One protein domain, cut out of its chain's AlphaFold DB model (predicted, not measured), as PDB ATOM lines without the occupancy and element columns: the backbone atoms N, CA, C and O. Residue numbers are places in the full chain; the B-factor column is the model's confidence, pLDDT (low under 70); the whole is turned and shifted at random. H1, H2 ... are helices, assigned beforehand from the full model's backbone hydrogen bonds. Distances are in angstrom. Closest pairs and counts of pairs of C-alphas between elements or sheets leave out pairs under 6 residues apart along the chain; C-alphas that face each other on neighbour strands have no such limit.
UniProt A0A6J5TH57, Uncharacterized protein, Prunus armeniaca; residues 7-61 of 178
ATOM      1  N   VAL A   7     103.329 235.482 129.176       60.22
ATOM      2  CA  VAL A   7     104.317 236.247 129.956       60.22
ATOM      3  C   VAL A   7     103.808 236.570 131.368       60.22
ATOM      4  O   VAL A   7     104.553 236.445 132.342       60.22
ATOM      5  N   GLY A   8     102.524 236.914 131.507       65.00
ATOM      6  CA  GLY A   8     101.915 237.242 132.798       65.00
ATOM      7  C   GLY A   8     101.842 236.041 133.745       65.00
ATOM      8  O   GLY A   8     102.055 236.189 134.950       65.00
ATOM      9  N   ASN A   9     101.618 234.842 133.200       74.50
ATOM     10  CA  ASN A   9     101.581 233.608 133.986       74.50
ATOM     11  C   ASN A   9     102.976 233.234 134.505       74.50
ATOM     12  O   ASN A   9     103.133 232.987 135.697       74.50
ATOM     13  N   ARG A  10     104.021 233.328 133.669       80.88
ATOM     14  CA  ARG A  10     105.396 232.986 134.078       80.88
ATOM     15  C   ARG A  10     105.925 233.875 135.207       80.88
ATOM     16  O   ARG A  10     106.614 233.381 136.102       80.88
ATOM     17  N   TRP A  11     105.592 235.169 135.189       80.38
ATOM     18  CA  TRP A  11     105.926 236.100 136.273       80.38
ATOM     19  C   TRP A  11     105.189 235.764 137.573       80.38
ATOM     20  O   TRP A  11     105.784 235.779 138.653       80.38
ATOM     21  N   ARG A  12     103.896 235.426 137.476       81.69
ATOM     22  CA  ARG A  12     103.094 234.995 138.626       81.69
ATOM     23  C   ARG A  12     103.674 233.727 139.255       81.69
ATOM     24  O   ARG A  12     103.912 233.714 140.460       81.69
ATOM     25  N   ASP A  13     104.001 232.729 138.439       86.12
ATOM     26  CA  ASP A  13     104.576 231.459 138.892       86.12
ATOM     27  C   ASP A  13     105.969 231.639 139.498       86.12
ATOM     28  O   ASP A  13     106.322 230.991 140.483       86.12
ATOM     29  N   TRP A  14     106.780 232.536 138.927       87.88
ATOM     30  CA  TRP A  14     108.083 232.876 139.489       87.88
ATOM     31  C   TRP A  14     107.948 233.494 140.883       87.88
ATOM     32  O   TRP A  14     108.616 233.025 141.804       87.88
ATOM     33  N   LYS A  15     107.043 234.468 141.072       84.31
ATOM     34  CA  LYS A  15     106.771 235.053 142.396       84.31
ATOM     35  C   LYS A  15     106.235 234.016 143.382       84.31
ATOM     36  O   LYS A  15     106.626 234.051 144.540       84.31
ATOM     37  N   CYS A  16     105.394 233.086 142.923       84.88
ATOM     38  CA  CYS A  16     104.882 231.985 143.740       84.88
ATOM     39  C   CYS A  16     106.024 231.097 144.265       84.88
ATOM     40  O   CYS A  16     106.179 230.934 145.473       84.88
ATOM     41  N   ARG A  17     106.905 230.618 143.374       87.62
ATOM     42  CA  ARG A  17     108.086 229.825 143.766       87.62
ATOM     43  C   ARG A  17     109.041 230.600 144.671       87.62
ATOM     44  O   ARG A  17     109.636 230.019 145.575       87.62
ATOM     45  N   LEU A  18     109.213 231.895 144.413       88.38
ATOM     46  CA  LEU A  18     110.065 232.762 145.218       88.38
ATOM     47  C   LEU A  18     109.514 232.909 146.642       88.38
ATOM     48  O   LEU A  18     110.263 232.695 147.593       88.38
ATOM     49  N   LYS A  19     108.214 233.205 146.777       86.38
ATOM     50  CA  LYS A  19     107.518 233.296 148.066       86.38
ATOM     51  C   LYS A  19     107.649 231.983 148.844       86.38
ATOM     52  O   LYS A  19     108.141 231.990 149.964       86.38
ATOM     53  N   HIS A  20     107.355 230.856 148.203       84.88
ATOM     54  CA  HIS A  20     107.445 229.541 148.837       84.88
ATOM     55  C   HIS A  20     108.860 229.196 149.328       84.88
ATOM     56  O   HIS A  20     109.052 228.659 150.417       84.88
ATOM     57  N   LYS A  21     109.889 229.514 148.533       84.62
ATOM     58  CA  LYS A  21     111.270 229.148 148.866       84.62
ATOM     59  C   LYS A  21     111.895 230.037 149.945       84.62
ATOM     60  O   LYS A  21     112.745 229.533 150.683       84.62
ATOM     61  N   TRP A  22     111.526 231.319 149.995       82.62
ATOM     62  CA  TRP A  22     112.246 232.341 150.769       82.62
ATOM     63  C   TRP A  22     111.390 233.123 151.770       82.62
ATOM     64  O   TRP A  22     111.945 233.623 152.738       82.62
ATOM     65  N   TYR A  23     110.079 233.239 151.555       83.31
ATOM     66  CA  TYR A  23     109.173 233.991 152.430       83.31
ATOM     67  C   TYR A  23     108.435 233.062 153.404       83.31
ATOM     68  O   TYR A  23     108.556 233.232 154.609       83.31
ATOM     69  N   ASP A  24     107.774 232.011 152.909       82.00
ATOM     70  CA  ASP A  24     106.913 231.133 153.728       82.00
ATOM     71  C   ASP A  24     107.672 230.343 154.822       82.00
ATOM     72  O   ASP A  24     107.058 229.745 155.695       82.00
ATOM     73  N   LYS A  25     109.013 230.319 154.788       79.00
ATOM     74  CA  LYS A  25     109.858 229.620 155.775       79.00
ATOM     75  C   LYS A  25     110.101 230.397 157.067       79.00
ATOM     76  O   LYS A  25     110.655 229.833 158.009       79.00
ATOM     77  N   TYR A  26     109.795 231.689 157.085       77.62
ATOM     78  CA  TYR A  26     110.083 232.558 158.220       77.62
ATOM     79  C   TYR A  26     108.825 233.347 158.585       77.62
ATOM     80  O   TYR A  26     108.111 233.797 157.695       77.62
ATOM     81  N   ASP A  27     108.586 233.552 159.879       68.56
ATOM     82  CA  ASP A  27     107.400 234.278 160.362       68.56
ATOM     83  C   ASP A  27     107.608 235.792 160.489       68.56
ATOM     84  O   ASP A  27     106.645 236.560 160.531       68.56
ATOM     85  N   THR A  28     108.863 236.244 160.559       77.06
ATOM     86  CA  THR A  28     109.200 237.639 160.867       77.06
ATOM     87  C   THR A  28     109.742 238.373 159.646       77.06
ATOM     88  O   THR A  28     110.725 237.936 159.042       77.06
ATOM     89  N   ASP A  29     109.178 239.550 159.371       68.81
ATOM     90  CA  ASP A  29     109.584 240.423 158.263       68.81
ATOM     91  C   ASP A  29     111.080 240.810 158.339       68.81
ATOM     92  O   ASP A  29     111.759 240.908 157.318       68.81
ATOM     93  N   GLU A  30     111.644 240.948 159.542       73.44
ATOM     94  CA  GLU A  30     113.076 241.224 159.756       73.44
ATOM     95  C   GLU A  30     113.978 240.092 159.247       73.44
ATOM     96  O   GLU A  30     115.008 240.332 158.610       73.44
ATOM     97  N   ARG A  31     113.559 238.838 159.461       75.44
ATOM     98  CA  ARG A  31     114.274 237.658 158.956       75.44
ATOM     99  C   ARG A  31     114.143 237.546 157.438       75.44
ATOM    100  O   ARG A  31     115.102 237.146 156.781       75.44
ATOM    101  N   HIS A  32     113.010 237.959 156.863       76.56
ATOM    102  CA  HIS A  32     112.838 238.018 155.405       76.56
ATOM    103  C   HIS A  32     113.765 239.036 154.747       76.56
ATOM    104  O   HIS A  32     114.276 238.773 153.661       76.56
ATOM    105  N   LEU A  33     113.992 240.186 155.382       76.69
ATOM    106  CA  LEU A  33     114.858 241.238 154.841       76.69
ATOM    107  C   LEU A  33     116.349 240.885 154.924       76.69
ATOM    108  O   LEU A  33     117.114 241.306 154.058       76.69
ATOM    109  N   ALA A  34     116.751 240.087 155.917       77.06
ATOM    110  CA  ALA A  34     118.123 239.599 156.054       77.06
ATOM    111  C   ALA A  34     118.487 238.528 155.008       77.06
ATOM    112  O   ALA A  34     119.650 238.394 154.625       77.06
ATOM    113  N   ILE A  35     117.501 237.769 154.524       76.62
ATOM    114  CA  ILE A  35     117.706 236.668 153.581       76.62
ATOM    115  C   ILE A  35     117.351 237.151 152.181       76.62
ATOM    116  O   ILE A  35     116.216 237.050 151.721       76.62
ATOM    117  N   ILE A  36     118.353 237.698 151.497       76.88
ATOM    118  CA  ILE A  36     118.208 238.214 150.136       76.88
ATOM    119  C   ILE A  36     118.397 237.056 149.145       76.88
ATOM    120  O   ILE A  36     119.478 236.460 149.094       76.88
ATOM    121  N   PRO A  37     117.385 236.719 148.323       80.38
ATOM    122  CA  PRO A  37     117.537 235.687 147.307       80.38
ATOM    123  C   PRO A  37     118.643 236.071 146.303       80.38
ATOM    124  O   PRO A  37     118.597 237.175 145.764       80.38
ATOM    125  N   PRO A  38     119.568 235.163 145.929       76.94
ATOM    126  CA  PRO A  38     120.747 235.497 145.112       76.94
ATOM    127  C   PRO A  38     120.450 236.102 143.730       76.94
ATOM    128  O   PRO A  38     121.328 236.659 143.084       76.94
ATOM    129  N   ARG A  39     119.219 235.929 143.235       78.19
ATOM    130  CA  ARG A  39     118.770 236.391 141.914       78.19
ATOM    131  C   ARG A  39     117.892 237.644 141.975       78.19
ATOM    132  O   ARG A  39     117.355 238.038 140.944       78.19
ATOM    133  N   VAL A  40     117.678 238.215 143.160       82.38
ATOM    134  CA  VAL A  40     116.776 239.352 143.373       82.38
ATOM    135  C   VAL A  40     117.566 240.503 143.976       82.38
ATOM    136  O   VAL A  40     118.270 240.335 144.967       82.38
ATOM    137  N   VAL A  41     117.440 241.683 143.374       84.38
ATOM    138  CA  VAL A  41     118.050 242.910 143.895       84.38
ATOM    139  C   VAL A  41     117.397 243.267 145.232       84.38
ATOM    140  O   VAL A  41     116.175 243.211 145.359       84.38
ATOM    141  N   THR A  42     118.193 243.670 146.220       78.25
ATOM    142  CA  THR A  42     117.749 243.984 147.591       78.25
ATOM    143  C   THR A  42     116.567 244.948 147.641       78.25
ATOM    144  O   THR A  42     115.560 244.669 148.289       78.25
ATOM    145  N   GLU A  43     116.643 246.050 146.898       81.88
ATOM    146  CA  GLU A  43     115.575 247.053 146.844       81.88
ATOM    147  C   GLU A  43     114.283 246.498 146.233       81.88
ATOM    148  O   GLU A  43     113.186 246.837 146.672       81.88
ATOM    149  N   GLN A  44     114.402 245.572 145.278       84.19
ATOM    150  CA  GLN A  44     113.257 244.898 144.673       84.19
ATOM    151  C   GLN A  44     112.660 243.819 145.578       84.19
ATOM    152  O   GLN A  44     111.499 243.481 145.388       84.19
ATOM    153  N   TRP A  45     113.415 243.270 146.537       85.19
ATOM    154  CA  TRP A  45     112.936 242.269 147.498       85.19
ATOM    155  C   TRP A  45     112.123 242.888 148.641       85.19
ATOM    156  O   TRP A  45     111.124 242.312 149.078       85.19
ATOM    157  N   LYS A  46     112.478 244.108 149.062       85.12
ATOM    158  CA  LYS A  46     111.747 244.858 150.097       85.12
ATOM    159  C   LYS A  46     110.271 245.055 149.740       85.12
ATOM    160  O   LYS A  46     109.405 244.937 150.604       85.12
ATOM    161  N   THR A  47     109.967 245.334 148.469       87.19
ATOM    162  CA  THR A  47     108.590 245.606 148.024       87.19
ATOM    163  C   THR A  47     107.665 244.379 148.145       87.19
ATOM    164  O   THR A  47     106.611 244.519 148.767       87.19
ATOM    165  N   PRO A  48     108.014 243.177 147.633       86.06
ATOM    166  CA  PRO A  48     107.261 241.946 147.868       86.06
ATOM    167  C   PRO A  48     107.144 241.557 149.339       86.06
ATOM    168  O   PRO A  48     106.043 241.218 149.758       86.06
ATOM    169  N   VAL A  49     108.229 241.641 150.121       86.56
ATOM    170  CA  VAL A  49     108.205 241.295 151.556       86.56
ATOM    171  C   VAL A  49     107.193 242.168 152.293       86.56
ATOM    172  O   VAL A  49     106.292 241.646 152.944       86.56
ATOM    173  N   LYS A  50     107.252 243.491 152.089       87.81
ATOM    174  CA  LYS A  50     106.281 244.430 152.666       87.81
ATOM    175  C   LYS A  50     104.853 244.134 152.207       87.81
ATOM    176  O   LYS A  50     103.930 244.186 153.010       87.81
ATOM    177  N   TYR A  51     104.659 243.839 150.923       86.56
ATOM    178  CA  TYR A  51     103.343 243.541 150.355       86.56
ATOM    179  C   TYR A  51     102.726 242.254 150.917       86.56
ATOM    180  O   TYR A  51     101.535 242.236 151.220       86.56
ATOM    181  N   TRP A  52     103.518 241.190 151.065       85.88
ATOM    182  CA  TRP A  52     103.071 239.931 151.660       85.88
ATOM    183  C   TRP A  52     102.866 240.044 153.176       85.88
ATOM    184  O   TRP A  52     101.977 239.381 153.703       85.88
ATOM    185  N   GLY A  53     103.611 240.932 153.842       83.25
ATOM    186  CA  GLY A  53     103.472 241.234 155.268       83.25
ATOM    187  C   GLY A  53     102.185 241.980 155.644       83.25
ATOM    188  O   GLY A  53     101.801 241.983 156.811       83.25
ATOM    189  N   LEU A  54     101.484 242.585 154.675       85.75
ATOM    190  CA  LEU A  54     100.238 243.310 154.935       85.75
ATOM    191  C   LEU A  54      99.162 242.377 155.530       85.75
ATOM    192  O   LEU A  54      98.932 241.305 154.964       85.75
ATOM    193  N   PRO A  55      98.407 242.804 156.566       79.81
ATOM    194  CA  PRO A  55      97.351 241.989 157.183       79.81
ATOM    195  C   PRO A  55      96.348 241.442 156.161       79.81
ATOM    196  O   PRO A  55      96.058 240.251 156.127       79.81
ATOM    197  N   LYS A  56      95.937 242.297 155.215       77.75
ATOM    198  CA  LYS A  56      95.029 241.954 154.111       77.75
ATOM    199  C   LYS A  56      95.551 240.840 153.195       77.75
ATOM    200  O   LYS A  56      94.760 240.227 152.485       77.75
ATOM    201  N   MET A  57      96.865 240.627 153.131       76.81
ATOM    202  CA  MET A  57      97.469 239.556 152.333       76.81
ATOM    203  C   MET A  57      97.739 238.292 153.125       76.81
ATOM    204  O   MET A  57      97.662 237.213 152.539       76.81
ATOM    205  N   LYS A  58      97.989 238.414 154.429       72.75
ATOM    206  CA  LYS A  58      98.053 237.262 155.327       72.75
ATOM    207  C   LYS A  58      96.680 236.586 155.438       72.75
ATOM    208  O   LYS A  58      96.592 235.396 155.173       72.75
ATOM    209  N   GLU A  59      95.612 237.363 155.627       68.44
ATOM    210  CA  GLU A  59      94.222 236.862 155.689       68.44
ATOM    211  C   GLU A  59      93.772 236.170 154.386       68.44
ATOM    212  O   GLU A  59      93.025 235.200 154.389       68.44
ATOM    213  N   LYS A  60      94.247 236.641 153.225       63.81
ATOM    214  CA  LYS A  60      93.928 236.034 151.917       63.81
ATOM    215  C   LYS A  60      94.775 234.810 151.574       63.81
ATOM    216  O   LYS A  60      94.488 234.142 150.583       63.81
ATOM    217  N   GLY A  61      95.876 234.609 152.293       58.94
ATOM    218  CA  GLY A  61      96.804 233.500 152.086       58.94
ATOM    219  C   GLY A  61      96.489 232.283 152.947       58.94
ATOM    220  O   GLY A  61      97.134 231.251 152.769       58.94
TER     221      GLY A  61
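Overview. This is residues 7 to 61 of the 178 residues of an uncharacterized protein of Prunus armeniaca (UniProt A0A6J5TH57). H2 and H3 make a helical hairpin; longer H1 meets it crosswise at Tyr 23, residues 7 to 14 sticking out as an arm, and H4 turns crosswise after H3. The printed part has 55 residues with four named helices, H1 to H4 in order, which hold 42 of them; the class is all helix. The whole is compact, radius of gyration of the C-alphas 11.1 A, spanning 31 by 27 by 18 A.

Along the chain. Find C-alpha 7 at (104.317, 236.247, 129.956); H1 runs 23.1 A to residue 23. Then come H2, residues 29 to 34, H3, residues 42 to 53, 16.4 A, and H4, residues 55 to 61, ending at C-alpha 61 (96.804, 233.500, 152.086).

Arrangement. Look at Tyr 23 and His 32, C-alphas 6.2 A apart, the closest of H1 and H2, which are close but not clearly touching. H2 and H3 touch, closest at the C-alphas of Leu 33 and Lys 46, 6.7 A, at a shallow tilt of 19 degrees, opposite ways. H1 and H4 are apart. Every O i to N i+4 pair is within hydrogen-bond range in H1 and H2, 6 of 8 in H3, 2 of 3 in H4.

Size, cuts and confidence. The printed part has no cut and no long link. Residues 7 to 8, 27, 29 and 59 to 61 have pLDDT under 70.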